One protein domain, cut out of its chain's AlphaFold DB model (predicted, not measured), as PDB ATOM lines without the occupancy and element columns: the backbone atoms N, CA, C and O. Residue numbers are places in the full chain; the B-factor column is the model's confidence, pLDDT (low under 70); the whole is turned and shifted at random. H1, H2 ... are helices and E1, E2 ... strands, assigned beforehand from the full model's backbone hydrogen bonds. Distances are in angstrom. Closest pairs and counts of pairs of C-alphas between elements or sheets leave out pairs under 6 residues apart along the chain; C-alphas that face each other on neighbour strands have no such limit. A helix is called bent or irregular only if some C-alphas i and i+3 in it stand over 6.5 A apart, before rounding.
ATOM      1  N   ARG A 271      11.922  34.308  43.080       87.56
ATOM      2  CA  ARG A 271      11.961  33.087  42.285       87.56
ATOM      3  C   ARG A 271      13.354  32.496  42.422       87.56
ATOM      4  O   ARG A 271      14.319  33.089  41.941       87.56
ATOM      5  N   ILE A 272      13.444  31.348  43.077       88.75
ATOM      6  CA  ILE A 272      14.684  30.590  43.228       88.75
ATOM      7  C   ILE A 272      14.726  29.537  42.125       88.75
ATOM      8  O   ILE A 272      13.702  28.943  41.801       88.75
ATOM      9  N   THR A 273      15.885  29.347  41.500       90.25
ATOM     10  CA  THR A 273      16.115  28.311  40.485       90.25
ATOM     11  C   THR A 273      17.341  27.499  40.860       90.25
ATOM     12  O   THR A 273      18.427  28.058  40.966       90.25
ATOM     13  N   LEU A 274      17.170  26.197  41.062       91.50
ATOM     14  CA  LEU A 274      18.258  25.242  41.223       91.50
ATOM     15  C   LEU A 274      18.573  24.628  39.858       91.50
ATOM     16  O   LEU A 274      17.734  23.940  39.285       91.50
ATOM     17  N   ARG A 275      19.781  24.869  39.360       91.31
ATOM     18  CA  ARG A 275      20.333  24.269  38.147       91.31
ATOM     19  C   ARG A 275      21.343  23.194  38.529       91.31
ATOM     20  O   ARG A 275      22.340  23.493  39.186       91.31
ATOM     21  N   LYS A 276      21.115  21.958  38.096       90.06
ATOM     22  CA  LYS A 276      22.062  20.840  38.248       90.06
ATOM     23  C   LYS A 276      21.919  19.866  37.084       90.06
ATOM     24  O   LYS A 276      20.961  19.967  36.322       90.06
ATOM     25  N   ARG A 277      22.827  18.899  36.947       84.81
ATOM     26  CA  ARG A 277      22.649  17.826  35.962       84.81
ATOM     27  C   ARG A 277      21.742  16.713  36.476       84.81
ATOM     28  O   ARG A 277      21.822  16.313  37.637       84.81
ATOM     29  N   ASN A 278      20.877  16.215  35.600       83.25
ATOM     30  CA  ASN A 278      19.986  15.105  35.884       83.25
ATOM     31  C   ASN A 278      20.644  13.787  35.457       83.25
ATOM     32  O   ASN A 278      20.631  13.413  34.284       83.25
ATOM     33  N   LEU A 279      21.185  13.049  36.430       73.38
ATOM     34  CA  LEU A 279      21.829  11.751  36.200       73.38
ATOM     35  C   LEU A 279      20.879  10.697  35.599       73.38
ATOM     36  O   LEU A 279      21.344   9.746  34.978       73.38
ATOM     37  N   LYS A 280      19.558  10.868  35.747       72.38
ATOM     38  CA  LYS A 280      18.533   9.960  35.201       72.38
ATOM     39  C   LYS A 280      18.116  10.313  33.772       72.38
ATOM     40  O   LYS A 280      17.511   9.484  33.102       72.38
ATOM     41  N   GLN A 281      18.436  11.518  33.301       69.81
ATOM     42  CA  GLN A 281      18.123  12.004  31.955       69.81
ATOM     43  C   GLN A 281      19.412  12.359  31.218       69.81
ATOM     44  O   GLN A 281      19.716  13.530  31.015       69.81
ATOM     45  N   ASN A 282      20.209  11.344  30.871       76.81
ATOM     46  CA  ASN A 282      21.435  11.488  30.072       76.81
ATOM     47  C   ASN A 282      22.409  12.581  30.555       76.81
ATOM     48  O   ASN A 282      23.197  13.100  29.766       76.81
ATOM     49  N   ASN A 283      22.388  12.910  31.852       79.62
ATOM     50  CA  ASN A 283      23.223  13.951  32.443       79.62
ATOM     51  C   ASN A 283      23.003  15.349  31.813       79.62
ATOM     52  O   ASN A 283      23.938  16.152  31.717       79.62
ATOM     53  N   GLU A 284      21.772  15.635  31.381       83.56
ATOM     54  CA  GLU A 284      21.349  16.942  30.872       83.56
ATOM     55  C   GLU A 284      21.171  17.967  32.003       83.56
ATOM     56  O   GLU A 284      20.914  17.617  33.156       83.56
ATOM     57  N   LEU A 285      21.311  19.256  31.679       86.38
ATOM     58  CA  LEU A 285      21.075  20.343  32.628       86.38
ATOM     59  C   LEU A 285      19.577  20.496  32.908       86.38
ATOM     60  O   LEU A 285      18.781  20.693  31.995       86.38
ATOM     61  N   GLN A 286      19.217  20.476  34.187       86.94
ATOM     62  CA  GLN A 286      17.856  20.640  34.666       86.94
ATOM     63  C   GLN A 286      17.746  21.891  35.535       86.94
ATOM     64  O   GLN A 286      18.491  22.045  36.505       86.94
ATOM     65  N   ASP A 287      16.765  22.735  35.212       89.38
ATOM     66  CA  ASP A 287      16.399  23.919  35.988       89.38
ATOM     67  C   ASP A 287      15.110  23.662  36.768       89.38
ATOM     68  O   ASP A 287      14.050  23.416  36.192       89.38
ATOM     69  N   ILE A 288      15.194  23.753  38.092       88.00
ATOM     70  CA  ILE A 288      14.067  23.573  39.004       88.00
ATOM     71  C   ILE A 288      13.765  24.921  39.651       88.00
ATOM     72  O   ILE A 288      14.519  25.389  40.506       88.00
ATOM     73  N   SER A 289      12.672  25.561  39.235       86.19
ATOM     74  CA  SER A 289      12.281  26.890  39.716       86.19
ATOM     75  C   SER A 289      11.073  26.848  40.647       86.19
ATOM     76  O   SER A 289      10.082  26.183  40.363       86.19
ATOM     77  N   PHE A 290      11.112  27.638  41.718       86.44
ATOM     78  CA  PHE A 290      10.013  27.782  42.671       86.44
ATOM     79  C   PHE A 290       9.955  29.202  43.243       86.44
ATOM     80  O   PHE A 290      10.928  29.959  43.197       86.44
ATOM     81  N   ASN A 291       8.782  29.587  43.749       84.94
ATOM     82  CA  ASN A 291       8.603  30.868  44.424       84.94
ATOM     83  C   ASN A 291       8.915  30.705  45.916       84.94
ATOM     84  O   ASN A 291       8.528  29.716  46.527       84.94
ATOM     85  N   TYR A 292       9.583  31.702  46.478       83.31
ATOM     86  CA  TYR A 292      10.048  31.752  47.851       83.31
ATOM     87  C   TYR A 292       9.657  33.086  48.482       83.31
ATOM     88  O   TYR A 292       9.931  34.157  47.932       83.31
ATOM     89  N   VAL A 293       9.018  33.037  49.643       82.44
ATOM     90  CA  VAL A 293       8.641  34.198  50.444       82.44
ATOM     91  C   VAL A 293       9.339  34.091  51.805       82.44
ATOM     92  O   VAL A 293       8.966  33.236  52.615       82.44
ATOM     93  N   PRO A 294      10.330  34.958  52.096       76.88
ATOM     94  CA  PRO A 294      11.012  34.964  53.386       76.88
ATOM     95  C   PRO A 294      10.018  35.117  54.542       76.88
ATOM     96  O   PRO A 294       9.106  35.942  54.485       76.88
ATOM     97  N   GLY A 295      10.174  34.303  55.586       71.62
ATOM     98  CA  GLY A 295       9.291  34.291  56.759       71.62
ATOM     99  C   GLY A 295       8.021  33.443  56.609       71.62
ATOM    100  O   GLY A 295       7.407  33.104  57.618       71.62
ATOM    101  N   LYS A 296       7.650  33.053  55.383       77.25
ATOM    102  CA  LYS A 296       6.597  32.060  55.117       77.25
ATOM    103  C   LYS A 296       7.188  30.705  54.725       77.25
ATOM    104  O   LYS A 296       6.713  29.680  55.205       77.25
ATOM    105  N   ASP A 297       8.220  30.723  53.887       80.44
ATOM    106  CA  ASP A 297       8.858  29.533  53.333       80.44
ATOM    107  C   ASP A 297      10.239  29.308  53.985       80.44
ATOM    108  O   ASP A 297      10.927  30.254  54.375       80.44
ATOM    109  N   SER A 298      10.671  28.049  54.110       85.75
ATOM    110  CA  SER A 298      11.968  27.661  54.696       85.75
ATOM    111  C   SER A 298      12.808  26.916  53.660       85.75
ATOM    112  O   SER A 298      12.307  26.008  52.996       85.75
ATOM    113  N   ALA A 299      14.084  27.287  53.523       84.69
ATOM    114  CA  ALA A 299      15.005  26.650  52.582       84.69
ATOM    115  C   ALA A 299      15.242  25.165  52.909       84.69
ATOM    116  O   ALA A 299      15.322  24.350  51.995       84.69
ATOM    117  N   ASP A 300      15.280  24.792  54.193       80.19
ATOM    118  CA  ASP A 300      15.384  23.393  54.632       80.19
ATOM    119  C   ASP A 300      14.177  22.554  54.211       80.19
ATOM    120  O   ASP A 300      14.318  21.390  53.834       80.19
ATOM    121  N   VAL A 301      12.978  23.139  54.290       80.00
ATOM    122  CA  VAL A 301      11.739  22.475  53.870       80.00
ATOM    123  C   VAL A 301      11.732  22.302  52.354       80.00
ATOM    124  O   VAL A 301      11.498  21.198  51.879       80.00
ATOM    125  N   LEU A 302      12.101  23.340  51.603       86.19
ATOM    126  CA  LEU A 302      12.182  23.270  50.141       86.19
ATOM    127  C   LEU A 302      13.238  22.273  49.657       86.19
ATOM    128  O   LEU A 302      12.972  21.496  48.748       86.19
ATOM    129  N   ALA A 303      14.419  22.229  50.276       83.69
ATOM    130  CA  ALA A 303      15.442  21.246  49.924       83.69
ATOM    131  C   ALA A 303      14.977  19.804  50.196       83.69
ATOM    132  O   ALA A 303      15.275  18.911  49.406       83.69
ATOM    133  N   ARG A 304      14.211  19.569  51.273       78.62
ATOM    134  CA  ARG A 304      13.581  18.263  51.543       78.62
ATOM    135  C   ARG A 304      12.548  17.900  50.486       78.62
ATOM    136  O   ARG A 304      12.580  16.777  50.002       78.62
ATOM    137  N   GLU A 305      11.693  18.843  50.098       84.00
ATOM    138  CA  GLU A 305      10.706  18.637  49.031       84.00
ATOM    139  C   GLU A 305      11.382  18.273  47.700       84.00
ATOM    140  O   GLU A 305      10.898  17.400  46.986       84.00
ATOM    141  N   LEU A 306      12.541  18.867  47.390       84.44
ATOM    142  CA  LEU A 306      13.326  18.500  46.208       84.44
ATOM    143  C   LEU A 306      13.878  17.068  46.281       84.44
ATOM    144  O   LEU A 306      13.911  16.384  45.260       84.44
ATOM    145  N   VAL A 307      14.287  16.600  47.464       80.12
ATOM    146  CA  VAL A 307      14.723  15.206  47.663       80.12
ATOM    147  C   VAL A 307      13.545  14.239  47.568       80.12
ATOM    148  O   VAL A 307      13.655  13.198  46.927       80.12
ATOM    149  N   GLU A 308      12.399  14.583  48.156       74.88
ATOM    150  CA  GLU A 308      11.180  13.767  48.086       74.88
ATOM    151  C   GLU A 308      10.619  13.669  46.662       74.88
ATOM    152  O   GLU A 308      10.119  12.617  46.269       74.88
ATOM    153  N   ALA A 309      10.739  14.744  45.881       80.69
ATOM    154  CA  ALA A 309      10.386  14.774  44.466       80.69
ATOM    155  C   ALA A 309      11.411  14.058  43.569       80.69
ATOM    156  O   ALA A 309      11.246  14.072  42.350       80.69
ATOM    157  N   ASP A 310      12.463  13.460  44.149       79.06
ATOM    158  CA  ASP A 310      13.532  12.764  43.423       79.06
ATOM    159  C   ASP A 310      14.271  13.689  42.428       79.06
ATOM    160  O   ASP A 310      14.859  13.269  41.431       79.06
ATOM    161  N   LEU A 311      14.241  14.993  42.725       82.19
ATOM    162  CA  LEU A 311      14.911  16.059  41.986       82.19
ATOM    163  C   LEU A 311      16.260  16.428  42.612       82.19
ATOM    164  O   LEU A 311      17.062  17.107  41.977       82.19
ATOM    165  N   LEU A 312      16.541  15.997  43.843       84.44
ATOM    166  CA  LEU A 312      17.792  16.233  44.562       84.44
ATOM    167  C   LEU A 312      18.239  14.965  45.296       84.44
ATOM    168  O   LEU A 312      17.416  14.265  45.872       84.44
ATOM    169  N   ASP A 313      19.539  14.672  45.302       80.81
ATOM    170  CA  ASP A 313      20.059  13.544  46.069       80.81
ATOM    171  C   ASP A 313      20.069  13.876  47.566       80.81
ATOM    172  O   ASP A 313      20.422  14.981  47.984       80.81
ATOM    173  N   GLY A 314      19.709  12.904  48.408       77.56
ATOM    174  CA  GLY A 314      19.624  13.110  49.860       77.56
ATOM    175  C   GLY A 314      20.947  13.547  50.507       77.56
ATOM    176  O   GLY A 314      20.931  14.246  51.519       77.56
ATOM    177  N   CYS A 315      22.086  13.197  49.899       82.75
ATOM    178  CA  CYS A 315      23.425  13.607  50.334       82.75
ATOM    179  C   CYS A 315      23.692  15.114  50.154       82.75
ATOM    180  O   CYS A 315      24.561  15.669  50.832       82.75
ATOM    181  N   ASP A 316      22.938  15.775  49.273       86.19
ATOM    182  CA  ASP A 316      23.106  17.187  48.919       86.19
ATOM    183  C   ASP A 316      22.106  18.106  49.630       86.19
ATOM    184  O   ASP A 316      22.220  19.328  49.550       86.19
ATOM    185  N   LEU A 317      21.142  17.533  50.361       82.00
ATOM    186  CA  LEU A 317      20.051  18.248  51.029       82.00
ATOM    187  C   LEU A 317      20.547  19.429  51.867       82.00
ATOM    188  O   LEU A 317      20.102  20.560  51.675       82.00
ATOM    189  N   LEU A 318      21.472  19.170  52.796       79.19
ATOM    190  CA  LEU A 318      21.973  20.194  53.718       79.19
ATOM    191  C   LEU A 318      22.742  21.288  52.976       79.19
ATOM    192  O   LEU A 318      22.653  22.462  53.327       79.19
ATOM    193  N   LEU A 319      23.473  20.907  51.931       83.44
ATOM    194  CA  LEU A 319      24.309  21.819  51.167       83.44
ATOM    195  C   LEU A 319      23.467  22.756  50.300       83.44
ATOM    196  O   LEU A 319      23.728  23.959  50.248       83.44
ATOM    197  N   VAL A 320      22.417  22.220  49.675       87.00
ATOM    198  CA  VAL A 320      21.447  23.000  48.908       87.00
ATOM    199  C   VAL A 320      20.644  23.924  49.825       87.00
ATOM    200  O   VAL A 320      20.546  25.114  49.531       87.00
ATOM    201  N   ALA A 321      20.144  23.429  50.963       87.44
ATOM    202  CA  ALA A 321      19.418  24.242  51.945       87.44
ATOM    203  C   ALA A 321      20.266  25.411  52.479       87.44
ATOM    204  O   ALA A 321      19.794  26.552  52.554       87.44
ATOM    205  N   HIS A 322      21.535  25.144  52.800       86.19
ATOM    206  CA  HIS A 322      22.472  26.153  53.287       86.19
ATOM    207  C   HIS A 322      22.762  27.221  52.223       86.19
ATOM    208  O   HIS A 322      22.582  28.408  52.488       86.19
ATOM    209  N   ASN A 323      23.128  26.818  50.998       88.06
ATOM    210  CA  ASN A 323      23.415  27.765  49.914       88.06
ATOM    211  C   ASN A 323      22.180  28.580  49.496       88.06
ATOM    212  O   ASN A 323      22.314  29.754  49.155       88.06
ATOM    213  N   MET A 324      20.978  27.997  49.564       88.81
ATOM    214  CA  MET A 324      19.725  28.734  49.372       88.81
ATOM    215  C   MET A 324      19.529  29.792  50.463       88.81
ATOM    216  O   MET A 324      19.296  30.953  50.137       88.81
ATOM    217  N   SER A 325      19.671  29.420  51.739       87.56
ATOM    218  CA  SER A 325      19.516  30.336  52.886       87.56
ATOM    219  C   SER A 325      20.506  31.498  52.843       87.56
ATOM    220  O   SER A 325      20.143  32.652  53.075       87.56
ATOM    221  N   GLU A 326      21.749  31.200  52.488       85.00
ATOM    222  CA  GLU A 326      22.807  32.183  52.291       85.00
ATOM    223  C   GLU A 326      22.496  33.146  51.138       85.00
ATOM    224  O   GLU A 326      22.665  34.357  51.274       85.00
ATOM    225  N   LEU A 327      22.003  32.632  50.005       85.44
ATOM    226  CA  LEU A 327      21.647  33.459  48.851       85.44
ATOM    227  C   LEU A 327      20.417  34.343  49.125       85.44
ATOM    228  O   LEU A 327      20.340  35.466  48.633       85.44
ATOM    229  N   ILE A 328      19.473  33.862  49.939       84.00
ATOM    230  CA  ILE A 328      18.329  34.647  50.424       84.00
ATOM    231  C   ILE A 328      18.793  35.745  51.397       84.00
ATOM    232  O   ILE A 328      18.258  36.853  51.364       84.00
ATOM    233  N   SER A 329      19.786  35.452  52.241       82.75
ATOM    234  CA  SER A 329      20.346  36.402  53.215       82.75
ATOM    235  C   SER A 329      21.232  37.465  52.557       82.75
ATOM    236  O   SER A 329      21.285  38.599  53.031       82.75
ATOM    237  N   ASN A 330      21.881  37.131  51.436       83.38
ATOM    238  CA  ASN A 330      22.684  38.048  50.630       83.38
ATOM    239  C   ASN A 330      22.221  38.072  49.153       83.38
ATOM    240  O   ASN A 330      22.884  37.513  48.271       83.38
ATOM    241  N   PRO A 331      21.104  38.760  48.846       73.25
ATOM    242  CA  PRO A 331      20.521  38.776  47.504       73.25
ATOM    243  C   PRO A 331      21.360  39.528  46.453       73.25
ATOM    244  O   PRO A 331      21.057  39.445  45.261       73.25
ATOM    245  N   ALA A 332      22.430  40.237  46.848       76.38
ATOM    246  CA  ALA A 332      23.338  40.917  45.920       76.38
ATOM    247  C   ALA A 332      24.130  39.936  45.038       76.38
ATOM    248  O   ALA A 332      24.478  40.277  43.908       76.38
ATOM    249  N   ALA A 333      24.367  38.711  45.523       78.06
ATOM    250  CA  ALA A 333      25.118  37.693  44.796       78.06
ATOM    251  C   ALA A 333      24.384  37.179  43.543       78.06
ATOM    252  O   ALA A 333      25.043  36.785  42.588       78.06
ATOM    253  N   ARG A 334      23.036  37.222  43.517       84.19
ATOM    254  CA  ARG A 334      22.120  36.734  42.449       84.19
ATOM    255  C   ARG A 334      22.221  35.243  42.102       84.19
ATOM    256  O   ARG A 334      21.216  34.638  41.737       84.19
ATOM    257  N   GLU A 335      23.391  34.643  42.235       90.88
ATOM    258  CA  GLU A 335      23.666  33.236  42.013       90.88
ATOM    259  C   GLU A 335      24.813  32.746  42.903       90.88
ATOM    260  O   GLU A 335      25.691  33.511  43.293       90.88
ATOM    261  N   ARG A 336      24.808  31.450  43.218       90.75
ATOM    262  CA  ARG A 336      25.935  30.742  43.833       90.75
ATOM    263  C   ARG A 336      26.113  29.394  43.155       90.75
ATOM    264  O   ARG A 336      25.130  28.686  42.939       90.75
ATOM    265  N   VAL A 337      27.361  29.050  42.853       90.62
ATOM    266  CA  VAL A 337      27.771  27.719  42.391       90.62
ATOM    267  C   VAL A 337      28.485  27.021  43.543       90.62
ATOM    268  O   VAL A 337      29.240  27.657  44.277       90.62
ATOM    269  N   PHE A 338      28.204  25.739  43.751       90.56
ATOM    270  CA  PHE A 338      28.806  24.943  44.820       90.56
ATOM    271  C   PHE A 338      28.943  23.475  44.399       90.56
ATOM    272  O   PHE A 338      28.130  22.993  43.602       90.56
ATOM    273  N   PRO A 339      29.971  22.760  44.897       87.44
ATOM    274  CA  PRO A 339      30.130  21.332  44.634       87.44
ATOM    275  C   PRO A 339      28.994  20.551  45.294       87.44
ATOM    276  O   PRO A 339      28.477  20.980  46.317       87.44
ATOM    277  N   LEU A 340      28.606  19.417  44.726       86.81
ATOM    278  CA  LEU A 340      27.684  18.470  45.350       86.81
ATOM    279  C   LEU A 340      28.470  17.382  46.093       86.81
ATOM    280  O   LEU A 340      29.609  17.072  45.745       86.81
ATOM    281  N   ASN A 341      27.854  16.792  47.116       82.75
ATOM    282  CA  ASN A 341      28.371  15.604  47.796       82.75
ATOM    283  C   ASN A 341      28.061  14.326  47.003       82.75
ATOM    284  O   ASN A 341      28.730  13.308  47.190       82.75
ATOM    285  N   SER A 342      27.040  14.353  46.141       79.81
ATOM    286  CA  SER A 342      26.755  13.266  45.206       79.81
ATOM    287  C   SER A 342      27.931  13.047  44.240       79.81
ATOM    288  O   SER A 342      28.443  14.027  43.686       79.81
ATOM    289  N   PRO A 343      28.345  11.793  43.972       71.06
ATOM    290  CA  PRO A 343      29.388  11.527  42.990       71.06
ATOM    291  C   PRO A 343      28.942  11.960  41.580       71.06
ATOM    292  O   PRO A 343      27.766  11.805  41.238       71.06
ATOM    293  N   PRO A 344      29.856  12.485  40.739       72.81
ATOM    294  CA  PRO A 344      29.551  12.796  39.344       72.81
ATOM    295  C   PRO A 344      29.229  11.519  38.551       72.81
ATOM    296  O   PRO A 344      29.484  10.400  39.005       72.81
ATOM    297  N   ALA A 345      28.688  11.685  37.340       73.56
ATOM    298  CA  ALA A 345      28.398  10.558  36.458       73.56
ATOM    299  C   ALA A 345      29.657   9.684  36.224       73.56
ATOM    300  O   ALA A 345      30.767  10.224  36.157       73.56
ATOM    301  N   PRO A 346      29.516   8.350  36.074       70.56
ATOM    302  CA  PRO A 346      30.654   7.447  35.912       70.56
ATOM    303  C   PRO A 346      31.571   7.881  34.760       70.56
ATOM    304  O   PRO A 346      31.131   7.989  33.618       70.56
ATOM    305  N   GLY A 347      32.847   8.138  35.059       70.31
ATOM    306  CA  GLY A 347      33.847   8.562  34.071       70.31
ATOM    307  C   GLY A 347      33.904  10.069  33.788       70.31
ATOM    308  O   GLY A 347      34.722  10.487  32.973       70.31
ATOM    309  N   GLN A 348      33.093  10.896  34.459       69.69
ATOM    310  CA  GLN A 348      33.187  12.352  34.364       69.69
ATOM    311  C   GLN A 348      34.026  12.957  35.491       69.69
ATOM    312  O   GLN A 348      33.864  12.629  36.666       69.69
ATOM    313  N   VAL A 349      34.901  13.891  35.122       76.38
ATOM    314  CA  VAL A 349      35.662  14.708  36.075       76.38
ATOM    315  C   VAL A 349      34.770  15.858  36.564       76.38
ATOM    316  O   VAL A 349      34.048  16.436  35.746       76.38
ATOM    317  N   PRO A 350      34.793  16.216  37.861       79.19
ATOM    318  CA  PRO A 350      34.079  17.388  38.348       79.19
ATOM    319  C   PRO A 350      34.560  18.675  37.664       79.19
ATOM    320  O   PRO A 350      35.748  18.989  37.695       79.19
ATOM    321  N   VAL A 351      33.641  19.429  37.061       82.81
ATOM    322  CA  VAL A 351      33.925  20.667  36.315       82.81
ATOM    323  C   VAL A 351      32.841  21.693  36.628       82.81
ATOM    324  O   VAL A 351      31.666  21.472  36.335       82.81
ATOM    325  N   GLU A 352      33.243  22.827  37.205       84.06
ATOM    326  CA  GLU A 352      32.340  23.887  37.667       84.06
ATOM    327  C   GLU A 352      31.604  24.589  36.513       84.06
ATOM    328  O   GLU A 352      30.390  24.776  36.581       84.06
ATOM    329  N   SER A 353      32.304  24.912  35.418       81.38
ATOM    330  CA  SER A 353      31.731  25.610  34.252       81.38
ATOM    331  C   SER A 353      30.610  24.827  33.566       81.38
ATOM    332  O   SER A 353      29.681  25.417  33.017       81.38
ATOM    333  N   GLU A 354      30.680  23.497  33.620       80.94
ATOM    334  CA  GLU A 354      29.730  22.574  32.995       80.94
ATOM    335  C   GLU A 354      28.765  21.922  33.999       80.94
ATOM    336  O   GLU A 354      27.930  21.097  33.610       80.94
ATOM    337  N   LEU A 355      28.876  22.289  35.282       84.94
ATOM    338  CA  LEU A 355      28.137  21.733  36.420       84.94
ATOM    339  C   LEU A 355      28.240  20.201  36.562       84.94
ATOM    340  O   LEU A 355      27.303  19.536  37.006       84.94
ATOM    341  N   HIS A 356      29.387  19.619  36.212       83.62
ATOM    342  CA  HIS A 356      29.672  18.211  36.493       83.62
ATOM    343  C   HIS A 356      30.013  18.044  37.975       83.62
ATOM    344  O   HIS A 356      31.090  18.449  38.400       83.62
ATOM    345  N   GLY A 357      29.109  17.471  38.773       81.88
ATOM    346  CA  GLY A 357      29.292  17.363  40.229       81.88
ATOM    347  C   GLY A 357      29.147  18.696  40.977       81.88
ATOM    348  O   GLY A 357      29.550  18.792  42.131       81.88
ATOM    349  N   TYR A 358      28.579  19.718  40.331       89.62
ATOM    350  CA  TYR A 358      28.262  21.014  40.936       89.62
ATOM    351  C   TYR A 358      26.782  21.338  40.719       89.62
ATOM    352  O   TYR A 358      26.152  20.866  39.770       89.62
ATOM    353  N   ALA A 359      26.237  22.190  41.578       90.50
ATOM    354  CA  ALA A 359      24.938  22.810  41.387       90.50
ATOM    355  C   ALA A 359      25.056  24.329  41.453       90.50
ATOM    356  O   ALA A 359      25.956  24.891  42.079       90.50
ATOM    357  N   LYS A 360      24.111  24.996  40.800       93.00
ATOM    358  CA  LYS A 360      23.992  26.446  40.775       93.00
ATOM    359  C   LYS A 360      22.611  26.845  41.269       93.00
ATOM    360  O   LYS A 360      21.610  26.433  40.696       93.00
ATOM    361  N   VAL A 361      22.537  27.668  42.308       92.12
ATOM    362  CA  VAL A 361      21.278  28.267  42.769       92.12
ATOM    363  C   VAL A 361      21.249  29.721  42.327       92.12
ATOM    364  O   VAL A 361      22.211  30.452  42.540       92.12
ATOM    365  N   LEU A 362      20.150  30.139  41.710       91.62
ATOM    366  CA  LEU A 362      19.901  31.504  41.260       91.62
ATOM    367  C   LEU A 362      18.692  32.077  41.999       91.62
ATOM    368  O   LEU A 362      17.722  31.361  42.242       91.62
ATOM    369  N   ILE A 363      18.716  33.373  42.300       88.69
ATOM    370  CA  ILE A 363      17.600  34.099  42.907       88.69
ATOM    371  C   ILE A 363      17.224  35.304  42.039       88.69
ATOM    372  O   ILE A 363      18.079  36.057  41.574       88.69
ATOM    373  N   ARG A 364      15.926  35.495  41.802       87.12
ATOM    374  CA  ARG A 364      15.379  36.668  41.103       87.12
ATOM    375  C   ARG A 364      14.219  37.250  41.890       87.12
ATOM    376  O   ARG A 364      13.384  36.502  42.382       87.12
ATOM    377  N   LEU A 365      14.128  38.571  41.994       82.88
ATOM    378  CA  LEU A 365      12.984  39.217  42.632       82.88
ATOM    379  C   LEU A 365      11.762  39.143  41.701       82.88
ATOM    380  O   LEU A 365      11.832  39.528  40.534       82.88
ATOM    381  N   VAL A 366      10.635  38.644  42.206       73.88
ATOM    382  CA  VAL A 366       9.381  38.569  41.451       73.88
ATOM    383  C   VAL A 366       8.838  39.989  41.286       73.88
ATOM    384  O   VAL A 366       8.403  40.609  42.253       73.88
TER     385      VAL A 366
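AT A GLANCE: This is residues 271 to 366 of the 371 residues of the protein "Non-specific serine/threonine protein kinase" of Echinostoma caproni (UniProt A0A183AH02). A twisted sheet of four antiparallel strands has the longer helix, H2, packed over one face, slantwise to the strands; H1 packs beside H2, the two making a helical hairpin, and only grazes the sheet. A long loop, residues 340 to 357, joins the last two strands, and its Gly 347 lies at one end of the longest axis. The printed part has 96 residues, with two named helices and four named strands in the order E1, E2, H1, H2, E3, E4; the sheet's order is E2, E1, E4, E3, and the class is mixed, helices and strands. The whole is compact, with a radius of gyration of the C-alphas of 12.8 A, yet elongated in outline, with spans of 42 by 27 by 19 A.

HOW THE PARTS SIT: E1, residues 271 to 278, and E2, residues 284 to 292, form an antiparallel hairpin, with N 274 and O 288 2.8 A apart, within hydrogen-bond range. E4, residues 358 to 365, is the other antiparallel neighbour of E1, with N 273 and O 362 at 2.8 A. E3, residues 335 to 339, forms an antiparallel hairpin with E4, with N 336 and O 361 at 2.9 A. E2 and E3 are the edge strands and are apart. H1, residues 299 to 308, and H2, residues 314 to 329, touch and form a helical hairpin, at a shallow tilt of 31 degrees, opposite ways; their closest C-alphas, of Asp 300 and Ala 321, are 4.9 A apart. H2 is on one face of the sheet, making two layers, helix over strands, at a height over the sheet of 7.9 A. It lies over E4 and runs slantwise to the strands, at 34 degrees to E4 on the local plane. The closest C-alphas of H2 and E4, of Met 324 and Val 361, are 6.8 A apart. H1 is on the sheet but only grazes it, with its residues 299 to 306. Every O i to N i+4 pair is within hydrogen-bond range in H1, and 10 of 12 are in H2.

IN THESE COORDINATES: E1 begins at C-alpha 271, (11.961, 33.087, 42.285), and is 20.7 A long; E2 is 25.2 A. H1 measures 14.2 A. H2 begins at C-alpha 314, (19.624, 13.110, 49.860), and measures 23.5 A; it is irregular, with C-alphas 315 and 318 7.5 A apart. E3 is 13.8 A long, and E4, 23.8 A, ends at C-alpha 365, (12.984, 39.217, 42.632).

THE WHOLE: The two C-alphas farthest apart, of Gly 295 and Gly 347, are 42.2 A apart. The printed part has no cut, and the link from E3 to E4, 18 residues, is long. The mean pLDDT of the printed part is 82.9; residues 281 and 348 are under 70.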